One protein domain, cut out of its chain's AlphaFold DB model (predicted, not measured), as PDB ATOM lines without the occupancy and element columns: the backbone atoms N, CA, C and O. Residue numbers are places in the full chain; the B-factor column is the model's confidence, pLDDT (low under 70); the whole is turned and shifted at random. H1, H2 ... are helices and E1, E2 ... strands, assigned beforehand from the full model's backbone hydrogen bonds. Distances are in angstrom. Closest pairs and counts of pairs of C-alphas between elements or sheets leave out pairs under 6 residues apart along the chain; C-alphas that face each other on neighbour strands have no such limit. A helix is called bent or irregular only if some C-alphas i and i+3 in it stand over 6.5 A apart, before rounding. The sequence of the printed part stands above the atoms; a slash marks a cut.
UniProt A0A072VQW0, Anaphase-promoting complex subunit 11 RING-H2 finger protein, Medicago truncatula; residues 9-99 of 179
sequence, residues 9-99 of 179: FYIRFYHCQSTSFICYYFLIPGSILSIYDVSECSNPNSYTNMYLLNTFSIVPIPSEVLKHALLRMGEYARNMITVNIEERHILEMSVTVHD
ATOM      1  N   PHE A   9     153.107  45.479 328.695       94.56
ATOM      2  CA  PHE A   9     153.727  44.165 328.692       94.56
ATOM      3  C   PHE A   9     154.781  44.099 327.600       94.56
ATOM      4  O   PHE A   9     154.463  44.221 326.416       94.56
ATOM      5  N   TYR A  10     156.026  43.885 328.007       95.44
ATOM      6  CA  TYR A  10     157.099  43.493 327.111       95.44
ATOM      7  C   TYR A  10     157.089  41.969 326.980       95.44
ATOM      8  O   TYR A  10     157.447  41.242 327.910       95.44
ATOM      9  N   ILE A  11     156.619  41.484 325.835       95.94
ATOM     10  CA  ILE A  11     156.444  40.061 325.562       95.94
ATOM     11  C   ILE A  11     157.585  39.565 324.687       95.94
ATOM     12  O   ILE A  11     157.777  40.033 323.564       95.94
ATOM     13  N   ARG A  12     158.299  38.565 325.203       95.12
ATOM     14  CA  ARG A  12     159.280  37.764 324.472       95.12
ATOM     15  C   ARG A  12     158.595  36.482 324.015       95.12
ATOM     16  O   ARG A  12     158.322  35.605 324.834       95.12
ATOM     17  N   PHE A  13     158.261  36.407 322.732       93.00
ATOM     18  CA  PHE A  13     157.574  35.264 322.142       93.00
ATOM     19  C   PHE A  13     158.580  34.385 321.399       93.00
ATOM     20  O   PHE A  13     159.116  34.769 320.361       93.00
ATOM     21  N   TYR A  14     158.830  33.197 321.926       90.12
ATOM     22  CA  TYR A  14     159.756  32.219 321.381       90.12
ATOM     23  C   TYR A  14     158.995  31.213 320.521       90.12
ATOM     24  O   TYR A  14     158.113  30.511 321.009       90.12
ATOM     25  N   HIS A  15     159.356  31.124 319.245       88.06
ATOM     26  CA  HIS A  15     158.918  30.073 318.337       88.06
ATOM     27  C   HIS A  15     160.101  29.138 318.067       88.06
ATOM     28  O   HIS A  15     161.001  29.453 317.285       88.06
ATOM     29  N   CYS A  16     160.136  28.014 318.778       83.12
ATOM     30  CA  CYS A  16     161.202  27.021 318.721       83.12
ATOM     31  C   CYS A  16     160.909  26.016 317.609       83.12
ATOM     32  O   CYS A  16     160.049  25.161 317.772       83.12
ATOM     33  N   GLN A  17     161.622  26.112 316.494       78.44
ATOM     34  CA  GLN A  17     161.568  25.159 315.392       78.44
ATOM     35  C   GLN A  17     162.509  23.977 315.641       78.44
ATOM     36  O   GLN A  17     163.368  24.008 316.520       78.44
ATOM     37  N   SER A  18     162.373  22.925 314.837       70.38
ATOM     38  CA  SER A  18     163.169  21.698 314.992       70.38
ATOM     39  C   SER A  18     164.697  21.917 314.918       70.38
ATOM     40  O   SER A  18     165.446  21.126 315.484       70.38
ATOM     41  N   THR A  19     165.170  22.976 314.248       70.75
ATOM     42  CA  THR A  19     166.606  23.271 314.032       70.75
ATOM     43  C   THR A  19     167.026  24.696 314.403       70.75
ATOM     44  O   THR A  19     168.203  25.038 314.301       70.75
ATOM     45  N   SER A  20     166.091  25.548 314.819       79.06
ATOM     46  CA  SER A  20     166.331  26.964 315.109       79.06
ATOM     47  C   SER A  20     165.285  27.489 316.091       79.06
ATOM     48  O   SER A  20     164.273  26.844 316.345       79.06
ATOM     49  N   PHE A  21     165.494  28.676 316.653       81.31
ATOM     50  CA  PHE A  21     164.441  29.383 317.376       81.31
ATOM     51  C   PHE A  21     164.371  30.824 316.891       81.31
ATOM     52  O   PHE A  21     165.396  31.465 316.658       81.31
ATOM     53  N   ILE A  22     163.152  31.331 316.738       88.94
ATOM     54  CA  ILE A  22     162.890  32.724 316.387       88.94
ATOM     55  C   ILE A  22     162.265  33.391 317.607       88.94
ATOM     56  O   ILE A  22     161.299  32.881 318.174       88.94
ATOM     57  N   CYS A  23     162.830  34.520 318.028       92.94
ATOM     58  CA  CYS A  23     162.296  35.320 319.123       92.94
ATOM     59  C   CYS A  23     161.668  36.595 318.565       92.94
ATOM     60  O   CYS A  23     162.338  37.378 317.891       92.94
ATOM     61  N   TYR A  24     160.399  36.811 318.884       94.12
ATOM     62  CA  TYR A  24     159.655  38.017 318.559       94.12
ATOM     63  C   TYR A  24     159.484  38.863 319.815       94.12
ATOM     64  O   TYR A  24     159.277  38.338 320.912       94.12
ATOM     65  N   TYR A  25     159.557  40.177 319.646       95.56
ATOM     66  CA  TYR A  25     159.421  41.134 320.734       95.56
ATOM     67  C   TYR A  25     158.196  41.994 320.487       95.56
ATOM     68  O   TYR A  25     158.088  42.639 319.445       95.56
ATOM     69  N   PHE A  26     157.290  42.018 321.457       96.38
ATOM     70  CA  PHE A  26     156.073  42.812 321.386       96.38
ATOM     71  C   PHE A  26     155.965  43.710 322.604       96.38
ATOM     72  O   PHE A  26     156.270  43.300 323.722       96.38
ATOM     73  N   LEU A  27     155.492  44.932 322.386       95.81
ATOM     74  CA  LEU A  27     155.126  45.843 323.456       95.81
ATOM     75  C   LEU A  27     153.617  46.058 323.395       95.81
ATOM     76  O   LEU A  27     153.120  46.711 322.480       95.81
ATOM     77  N   ILE A  28     152.890  45.482 324.348       95.81
ATOM     78  CA  ILE A  28     151.425  45.467 324.348       95.81
ATOM     79  C   ILE A  28     150.899  46.304 325.514       95.81
ATOM     80  O   ILE A  28     151.329  46.094 326.649       95.81
ATOM     81  N   PRO A  29     149.946  47.226 325.296       94.06
ATOM     82  CA  PRO A  29     149.310  47.935 326.399       94.06
ATOM     83  C   PRO A  29     148.601  46.963 327.349       94.06
ATOM     84  O   PRO A  29     147.812  46.115 326.925       94.06
ATOM     85  N   GLY A  30     148.815  47.115 328.653       91.31
ATOM     86  CA  GLY A  30     148.167  46.299 329.677       91.31
ATOM     87  C   GLY A  30     146.650  46.438 329.664       91.31
ATOM     88  O   GLY A  30     145.957  45.455 329.898       91.31
ATOM     89  N   SER A  31     146.120  47.601 329.278       90.88
ATOM     90  CA  SER A  31     144.679  47.823 329.083       90.88
ATOM     91  C   SER A  31     144.067  47.012 327.936       90.88
ATOM     92  O   SER A  31     142.852  46.921 327.864       90.88
ATOM     93  N   ILE A  32     144.888  46.465 327.036       94.62
ATOM     94  CA  ILE A  32     144.460  45.579 325.947       94.62
ATOM     95  C   ILE A  32     144.646  44.128 326.382       94.62
ATOM     96  O   ILE A  32     143.703  43.345 326.357       94.62
ATOM     97  N   LEU A  33     145.849  43.763 326.834       95.00
ATOM     98  CA  LEU A  33     146.137  42.365 327.147       95.00
ATOM     99  C   LEU A  33     145.340  41.862 328.355       95.00
ATOM    100  O   LEU A  33     144.800  40.765 328.311       95.00
ATOM    101  N   SER A  34     145.217  42.664 329.416       93.44
ATOM    102  CA  SER A  34     144.535  42.239 330.646       93.44
ATOM    103  C   SER A  34     143.025  42.076 330.486       93.44
ATOM    104  O   SER A  34     142.420  41.296 331.207       93.44
ATOM    105  N   ILE A  35     142.385  42.743 329.531       93.62
ATOM    106  CA  ILE A  35     140.951  42.528 329.286       93.62
ATOM    107  C   ILE A  35     140.700  41.372 328.317       93.62
ATOM    108  O   ILE A  35     139.561  40.953 328.168       93.62
ATOM    109  N   TYR A  36     141.744  40.832 327.677       95.75
ATOM    110  CA  TYR A  36     141.574  39.735 326.739       95.75
ATOM    111  C   TYR A  36     141.151  38.459 327.471       95.75
ATOM    112  O   TYR A  36     141.884  37.897 328.294       95.75
ATOM    113  N   ASP A  37     139.935  38.017 327.190       95.19
ATOM    114  CA  ASP A  37     139.309  36.840 327.769       95.19
ATOM    115  C   ASP A  37     138.457  36.108 326.719       95.19
ATOM    116  O   ASP A  37     138.514  36.401 325.521       95.19
ATOM    117  N   VAL A  38     137.686  35.110 327.161       94.62
ATOM    118  CA  VAL A  38     136.834  34.310 326.272       94.62
ATOM    119  C   VAL A  38     135.801  35.186 325.551       94.62
ATOM    120  O   VAL A  38     135.509  34.934 324.384       94.62
ATOM    121  N   SER A  39     135.289  36.233 326.202       94.50
ATOM    122  CA  SER A  39     134.299  37.135 325.609       94.50
ATOM    123  C   SER A  39     134.904  37.978 324.484       94.50
ATOM    124  O   SER A  39     134.343  38.027 323.388       94.50
ATOM    125  N   GLU A  40     136.094  38.545 324.698       95.06
ATOM    126  CA  GLU A  40     136.815  39.309 323.675       95.06
ATOM    127  C   GLU A  40     137.247  38.411 322.505       95.06
ATOM    128  O   GLU A  40     137.086  38.783 321.344       95.06
ATOM    129  N   CYS A  41     137.748  37.205 322.794       92.81
ATOM    130  CA  CYS A  41     138.176  36.235 321.784       92.81
ATOM    131  C   CYS A  41     137.030  35.800 320.856       92.81
ATOM    132  O   CYS A  41     137.236  35.643 319.647       92.81
ATOM    133  N   SER A  42     135.836  35.573 321.407       92.06
ATOM    134  CA  SER A  42     134.658  35.144 320.647       92.06
ATOM    135  C   SER A  42     133.939  36.296 319.941       92.06
ATOM    136  O   SER A  42     133.139  36.041 319.042       92.06
ATOM    137  N   ASN A  43     134.211  37.549 320.314       91.69
ATOM    138  CA  ASN A  43     133.586  38.720 319.712       91.69
ATOM    139  C   ASN A  43     134.301  39.119 318.400       91.69
ATOM    140  O   ASN A  43     135.432  39.613 318.440       91.69
ATOM    141  N   PRO A  44     133.651  38.977 317.227       83.50
ATOM    142  CA  PRO A  44     134.261  39.323 315.941       83.50
ATOM    143  C   PRO A  44     134.484  40.833 315.765       83.50
ATOM    144  O   PRO A  44     135.326  41.232 314.970       83.50
ATOM    145  N   ASN A  45     133.764  41.668 316.522       92.69
ATOM    146  CA  ASN A  45     133.878  43.126 316.489       92.69
ATOM    147  C   ASN A  45     134.742  43.674 317.638       92.69
ATOM    148  O   ASN A  45     134.805  44.889 317.834       92.69
ATOM    149  N   SER A  46     135.385  42.807 318.429       95.19
ATOM    150  CA  SER A  46     136.280  43.249 319.499       95.19
ATOM    151  C   SER A  46     137.515  43.929 318.905       95.19
ATOM    152  O   SER A  46     138.311  43.319 318.183       95.19
ATOM    153  N   TYR A  47     137.705  45.199 319.267       95.06
ATOM    154  CA  TYR A  47     138.926  45.938 318.956       95.06
ATOM    155  C   TYR A  47     140.158  45.256 319.560       95.06
ATOM    156  O   TYR A  47     141.175  45.119 318.882       95.06
ATOM    157  N   THR A  48     140.061  44.791 320.811       94.69
ATOM    158  CA  THR A  48     141.130  44.079 321.528       94.69
ATOM    159  C   THR A  48     141.583  42.850 320.749       94.69
ATOM    160  O   THR A  48     142.778  42.654 320.525       94.69
ATOM    161  N   ASN A  49     140.624  42.044 320.290       95.00
ATOM    162  CA  ASN A  49     140.876  40.826 319.535       95.00
ATOM    163  C   ASN A  49     141.535  41.129 318.192       95.00
ATOM    164  O   ASN A  49     142.582  40.567 317.881       95.00
ATOM    165  N   MET A  50     140.987  42.081 317.435       94.94
ATOM    166  CA  MET A  50     141.561  42.485 316.152       94.94
ATOM    167  C   MET A  50     142.980  43.051 316.314       94.94
ATOM    168  O   MET A  50     143.880  42.692 315.556       94.94
ATOM    169  N   TYR A  51     143.205  43.899 317.322       95.75
ATOM    170  CA  TYR A  51     144.518  44.467 317.623       95.75
ATOM    171  C   TYR A  51     145.548  43.373 317.918       95.75
ATOM    172  O   TYR A  51     146.631  43.368 317.328       95.75
ATOM    173  N   LEU A  52     145.214  42.432 318.807       96.00
ATOM    174  CA  LEU A  52     146.128  41.361 319.193       96.00
ATOM    175  C   LEU A  52     146.399  40.418 318.017       96.00
ATOM    176  O   LEU A  52     147.559  40.180 317.696       96.00
ATOM    177  N   LEU A  53     145.371  39.946 317.306       94.12
ATOM    178  CA  LEU A  53     145.567  39.056 316.157       94.12
ATOM    179  C   LEU A  53     146.435  39.696 315.064       94.12
ATOM    180  O   LEU A  53     147.341  39.045 314.547       94.12
ATOM    181  N   ASN A  54     146.230  40.983 314.768       94.81
ATOM    182  CA  ASN A  54     147.073  41.706 313.815       94.81
ATOM    183  C   ASN A  54     148.511  41.857 314.324       94.81
ATOM    184  O   ASN A  54     149.453  41.666 313.556       94.81
ATOM    185  N   THR A  55     148.692  42.150 315.613       95.69
ATOM    186  CA  THR A  55     150.022  42.315 316.221       95.69
ATOM    187  C   THR A  55     150.841  41.028 316.151       95.69
ATOM    188  O   THR A  55     152.018  41.059 315.802       95.69
ATOM    189  N   PHE A  56     150.212  39.883 316.423       94.56
ATOM    190  CA  PHE A  56     150.872  38.577 316.409       94.56
ATOM    191  C   PHE A  56     150.846  37.881 315.038       94.56
ATOM    192  O   PHE A  56     151.351  36.768 314.922       94.56
ATOM    193  N   SER A  57     150.325  38.526 313.989       93.31
ATOM    194  CA  SER A  57     150.219  37.946 312.637       93.31
ATOM    195  C   SER A  57     151.563  37.535 312.021       93.31
ATOM    196  O   SER A  57     151.612  36.640 311.182       93.31
ATOM    197  N   ILE A  58     152.661  38.157 312.461       91.19
ATOM    198  CA  ILE A  58     154.028  37.828 312.032       91.19
ATOM    199  C   ILE A  58     154.555  36.514 312.624       91.19
ATOM    200  O   ILE A  58     155.573  36.000 312.160       91.19
ATOM    201  N   VAL A  59     153.907  35.993 313.671       90.56
ATOM    202  CA  VAL A  59     154.287  34.728 314.299       90.56
ATOM    203  C   VAL A  59     153.653  33.596 313.486       90.56
ATOM    204  O   VAL A  59     152.426  33.519 313.420       90.56
ATOM    205  N   PRO A  60     154.444  32.697 312.872       87.94
ATOM    206  CA  PRO A  60     153.942  31.688 311.943       87.94
ATOM    207  C   PRO A  60     153.331  30.489 312.691       87.94
ATOM    208  O   PRO A  60     153.831  29.370 312.608       87.94
ATOM    209  N   ILE A  61     152.251  30.727 313.436       85.69
ATOM    210  CA  ILE A  61     151.488  29.709 314.168       85.69
ATOM    211  C   ILE A  61     150.005  29.733 313.761       85.69
ATOM    212  O   ILE A  61     149.494  30.774 313.347       85.69
ATOM    213  N   PRO A  62     149.273  28.608 313.878       87.12
ATOM    214  CA  PRO A  62     147.847  28.574 313.557       87.12
ATOM    215  C   PRO A  62     147.017  29.552 314.407       87.12
ATOM    216  O   PRO A  62     147.261  29.698 315.604       87.12
ATOM    217  N   SER A  63     145.968  30.146 313.824       87.75
ATOM    218  CA  SER A  63     145.111  31.144 314.495       87.75
ATOM    219  C   SER A  63     144.512  30.656 315.814       87.75
ATOM    220  O   SER A  63     144.468  31.399 316.786       87.75
ATOM    221  N   GLU A  64     144.072  29.400 315.871       85.38
ATOM    222  CA  GLU A  64     143.477  28.817 317.080       85.38
ATOM    223  C   GLU A  64     144.504  28.661 318.208       85.38
ATOM    224  O   GLU A  64     144.211  28.933 319.369       85.38
ATOM    225  N   VAL A  65     145.737  28.304 317.845       87.81
ATOM    226  CA  VAL A  65     146.866  28.193 318.775       87.81
ATOM    227  C   VAL A  65     147.234  29.582 319.309       87.81
ATOM    228  O   VAL A  65     147.423  29.756 320.512       87.81
ATOM    229  N   LEU A  66     147.258  30.592 318.432       91.38
ATOM    230  CA  LEU A  66     147.472  31.984 318.819       91.38
ATOM    231  C   LEU A  66     146.376  32.493 319.766       91.38
ATOM    232  O   LEU A  66     146.701  33.061 320.805       91.38
ATOM    233  N   LYS A  67     145.092  32.270 319.458       91.94
ATOM    234  CA  LYS A  67     143.972  32.678 320.327       91.94
ATOM    235  C   LYS A  67     144.115  32.107 321.730       91.94
ATOM    236  O   LYS A  67     143.967  32.833 322.710       91.94
ATOM    237  N   HIS A  68     144.456  30.826 321.848       90.25
ATOM    238  CA  HIS A  68     144.662  30.236 323.165       90.25
ATOM    239  C   HIS A  68     145.878  30.813 323.890       90.25
ATOM    240  O   HIS A  68     145.813  31.042 325.098       90.25
ATOM    241  N   ALA A  69     146.973  31.086 323.173       92.50
ATOM    242  CA  ALA A  69     148.119  31.794 323.742       92.50
ATOM    243  C   ALA A  69     147.689  33.151 324.309       92.50
ATOM    244  O   ALA A  69     147.966  33.444 325.469       92.50
ATOM    245  N   LEU A  70     146.931  33.927 323.532       94.81
ATOM    246  CA  LEU A  70     146.418  35.231 323.936       94.81
ATOM    247  C   LEU A  70     145.493  35.141 325.155       94.81
ATOM    248  O   LEU A  70     145.634  35.949 326.066       94.81
ATOM    249  N   LEU A  71     144.603  34.144 325.230       94.56
ATOM    250  CA  LEU A  71     143.741  33.925 326.401       94.56
ATOM    251  C   LEU A  71     144.564  33.711 327.677       94.56
ATOM    252  O   LEU A  71     144.292  34.323 328.711       94.56
ATOM    253  N   ARG A  72     145.606  32.878 327.595       93.12
ATOM    254  CA  ARG A  72     146.523  32.618 328.714       93.12
ATOM    255  C   ARG A  72     147.330  33.858 329.072       93.12
ATOM    256  O   ARG A  72     147.463  34.185 330.245       93.12
ATOM    257  N   MET A  73     147.842  34.567 328.071       94.12
ATOM    258  CA  MET A  73     148.561  35.822 328.273       94.12
ATOM    259  C   MET A  73     147.671  36.874 328.936       94.12
ATOM    260  O   MET A  73     148.143  37.577 329.821       94.12
ATOM    261  N   GLY A  74     146.392  36.957 328.568       94.81
ATOM    262  CA  GLY A  74     145.441  37.872 329.193       94.81
ATOM    263  C   GLY A  74     145.159  37.525 330.652       94.81
ATOM    264  O   GLY A  74     145.176  38.407 331.510       94.81
ATOM    265  N   GLU A  75     145.002  36.236 330.963       92.94
ATOM    266  CA  GLU A  75     144.905  35.743 332.343       92.94
ATOM    267  C   GLU A  75     146.148  36.114 333.169       92.94
ATOM    268  O   GLU A  75     146.027  36.719 334.236       92.94
ATOM    269  N   TYR A  76     147.348  35.829 332.652       92.00
ATOM    270  CA  TYR A  76     148.596  36.206 333.317       92.00
ATOM    271  C   TYR A  76     148.739  37.717 333.459       92.00
ATOM    272  O   TYR A  76     149.147  38.182 334.518       92.00
ATOM    273  N   ALA A  77     148.368  38.495 332.443       93.38
ATOM    274  CA  ALA A  77     148.441  39.946 332.483       93.38
ATOM    275  C   ALA A  77     147.555  40.536 333.588       93.38
ATOM    276  O   ALA A  77     148.021  41.398 334.336       93.38
ATOM    277  N   ARG A  78     146.313  40.047 333.743       91.44
ATOM    278  CA  ARG A  78     145.438  40.439 334.865       91.44
ATOM    279  C   ARG A  78     146.100  40.149 336.199       91.44
ATOM    280  O   ARG A  78     146.241  41.055 337.018       91.44
ATOM    281  N   ASN A  79     146.560  38.914 336.381       90.25
ATOM    282  CA  ASN A  79     147.176  38.483 337.630       90.25
ATOM    283  C   ASN A  79     148.433  39.311 337.943       90.25
ATOM    284  O   ASN A  79     148.568  39.827 339.047       90.25
ATOM    285  N   MET A  80     149.310  39.526 336.961       89.62
ATOM    286  CA  MET A  80     150.537  40.310 337.121       89.62
ATOM    287  C   MET A  80     150.262  41.767 337.500       89.62
ATOM    288  O   MET A  80     150.941  42.287 338.378       89.62
ATOM    289  N   ILE A  81     149.260  42.419 336.898       86.56
ATOM    290  CA  ILE A  81     148.876  43.789 337.282       86.56
ATOM    291  C   ILE A  81     148.384  43.819 338.729       86.56
ATOM    292  O   ILE A  81     148.792  44.698 339.484       86.56
ATOM    293  N   THR A  82     147.547  42.858 339.135       84.88
ATOM    294  CA  THR A  82     147.010  42.831 340.507       84.88
ATOM    295  C   THR A  82     148.087  42.657 341.578       84.88
ATOM    296  O   THR A  82     147.903  43.133 342.694       84.88
ATOM    297  N   VAL A  83     149.216  42.023 341.246       83.50
ATOM    298  CA  VAL A  83     150.338  41.786 342.172       83.50
ATOM    299  C   VAL A  83     151.532  42.722 341.942       83.50
ATOM    300  O   VAL A  83     152.575  42.538 342.568       83.50
ATOM    301  N   ASN A  84     151.417  43.726 341.061       80.31
ATOM    302  CA  ASN A  84     152.485  44.689 340.764       80.31
ATOM    303  C   ASN A  84     152.630  45.736 341.884       80.31
ATOM    304  O   ASN A  84     152.301  46.908 341.713       80.31
ATOM    305  N   ILE A  85     153.127  45.295 343.040       72.88
ATOM    306  CA  ILE A  85     153.301  46.120 344.248       72.88
ATOM    307  C   ILE A  85     154.333  47.241 344.022       72.88
ATOM    308  O   ILE A  85     154.264  48.289 344.652       72.88
ATOM    309  N   GLU A  86     155.275  47.034 343.100       75.88
ATOM    310  CA  GLU A  86     156.368  47.967 342.790       75.88
ATOM    311  C   GLU A  86     155.995  49.033 341.742       75.88
ATOM    312  O   GLU A  86     156.865  49.777 341.297       75.88
ATOM    313  N   GLU A  87     154.730  49.089 341.306       78.38
ATOM    314  CA  GLU A  87     154.226  50.042 340.302       78.38
ATOM    315  C   GLU A  87     155.037  50.080 338.993       78.38
ATOM    316  O   GLU A  87     155.072  51.094 338.291       78.38
ATOM    317  N   ARG A  88     155.681  48.964 338.616       78.94
ATOM    318  CA  ARG A  88     156.475  48.910 337.386       78.94
ATOM    319  C   ARG A  88     155.598  49.240 336.184       78.94
ATOM    320  O   ARG A  88     154.604  48.561 335.932       78.94
ATOM    321  N   HIS A  89     156.011  50.234 335.404       85.56
ATOM    322  CA  HIS A  89     155.317  50.616 334.174       85.56
ATOM    323  C   HIS A  89     155.483  49.591 333.045       85.56
ATOM    324  O   HIS A  89     154.673  49.571 332.121       85.56
ATOM    325  N   ILE A  90     156.521  48.750 333.100       90.25
ATOM    326  CA  ILE A  90     156.773  47.686 332.126       90.25
ATOM    327  C   ILE A  90     156.881  46.359 332.872       90.25
ATOM    328  O   ILE A  90     157.703  46.207 333.777       90.25
ATOM    329  N   LEU A  91     156.049  45.403 332.475       91.56
ATOM    330  CA  LEU A  91     156.019  44.040 332.987       91.56
ATOM    331  C   LEU A  91     156.511  43.088 331.900       91.56
ATOM    332  O   LEU A  91     156.083  43.176 330.751       91.56
ATOM    333  N   GLU A  92     157.407  42.172 332.250       93.19
ATOM    334  CA  GLU A  92     157.962  41.225 331.285       93.19
ATOM    335  C   GLU A  92     157.223  39.891 331.308       93.19
ATOM    336  O   GLU A  92     156.998  39.312 332.368       93.19
ATOM    337  N   MET A  93     156.901  39.373 330.126       93.19
ATOM    338  CA  MET A  93     156.278  38.065 329.955       93.19
ATOM    339  C   MET A  93     157.026  37.273 328.884       93.19
ATOM    340  O   MET A  93     157.367  37.800 327.825       93.19
ATOM    341  N   SER A  94     157.275  35.994 329.144       92.12
ATOM    342  CA  SER A  94     157.852  35.077 328.161       92.12
ATOM    343  C   SER A  94     156.822  34.034 327.761       92.12
ATOM    344  O   SER A  94     156.174  33.433 328.616       92.12
ATOM    345  N   VAL A  95     156.670  33.834 326.455       90.44
ATOM    346  CA  VAL A  95     155.751  32.856 325.866       90.44
ATOM    347  C   VAL A  95     156.558  31.974 324.936       90.44
ATOM    348  O   VAL A  95     157.251  32.494 324.070       90.44
ATOM    349  N   THR A  96     156.467  30.658 325.096       88.25
ATOM    350  CA  THR A  96     157.234  29.708 324.285       88.25
ATOM    351  C   THR A  96     156.302  28.742 323.579       88.25
ATOM    352  O   THR A  96     155.415  28.148 324.190       88.25
ATOM    353  N   VAL A  97     156.529  28.572 322.281       85.94
ATOM    354  CA  VAL A  97     155.827  27.627 321.420       85.94
ATOM    355  C   VAL A  97     156.863  26.754 320.739       85.94
ATOM    356  O   VAL A  97     157.774  27.261 320.090       85.94
ATOM    357  N   HIS A  98     156.712  25.445 320.882       83.81
ATOM    358  CA  HIS A  98     157.562  24.460 320.237       83.81
ATOM    359  C   HIS A  98     156.892  23.949 318.969       83.81
ATOM    360  O   HIS A  98     155.688  23.681 318.929       83.81
ATOM    361  N   ASP A  99     157.706  23.794 317.941       78.75
ATOM    362  CA  ASP A  99     157.366  23.107 316.721       78.75
ATOM    363  C   ASP A  99     157.174  21.626 317.030       78.75
ATOM    364  O   ASP A  99     158.058  20.923 317.528       78.75
TER     365      ASP A  99
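What this domain is: This is residues 9 to 99 of the 179 residues of the protein "Anaphase-promoting complex subunit 11 RING-H2 finger protein" of Medicago truncatula (UniProt A0A072VQW0). A twisted three-stranded sheet forms one wall, with helices H3 and H4 over one face and the other face bare; H2 packs on H4 away from the sheet, and residues 82 to 88 stick out. The 91 printed residues hold E1, E2, H1, H2, H3, H4 and E3 in chain order, a mixed class of helices and strands. The sheet is mixed, in the order E2, E1, E3. The whole is compact, with a radius of gyration of the C-alphas of 13.2 A, and flat, spanning 40 by 33 by 16 A.

Where its parts are: E1, residues 9 to 16, begins at C-alpha 9 (153.727, 44.165, 328.692) and is 21.2 A long. E2 is residues 21 to 29, 25.6 A; H1 residues 30 to 33; H2 residues 38 to 42. H3, residues 47 to 58, 18.5 A, is irregular: C-alphas 55 and 58 are 7.3 A apart. H4, residues 63 to 82, is 28.6 A. E3, residues 90 to 98, 26.1 A, ends at C-alpha 98 (157.562, 24.460, 320.237).

How they stand to each other: The hairpin E1 and E2 is antiparallel, with N 11 and O 26 at 2.8 A. E1 and E3 are parallel, with N 12 and O 93 at 2.9 A. H3 and H4 form two layers with the sheet, helices on one face: H3 over E2 at a height of 10.3 A, H4 over E1 and E3 at 9.1 A. H3 and H4 touch, C-alphas of Leu 52 and Leu 70 closest at 7.8 A, at a steep tilt of 62 degrees, opposite ways. H1 only grazes the sheet and touches H4, C-alphas of Leu 33 and Gly 74 closest at 5.0 A. H2 only just touches H4, with 3 pairs of C-alphas within 8 A, those of Val 38 and Leu 71 closest at 6.9 A. Each O i to N i+4 pair is within hydrogen-bond range in H2 and H4, and 7 of 8 in H3; H1 is too short for one.

The domain as a whole: The C-alphas farthest apart, those of Thr 19 and Ile 85, are 40.2 A apart. The printed part has no cut and no long link. Mean pLDDT of the printed part is 90.1, and no printed residue is under 70.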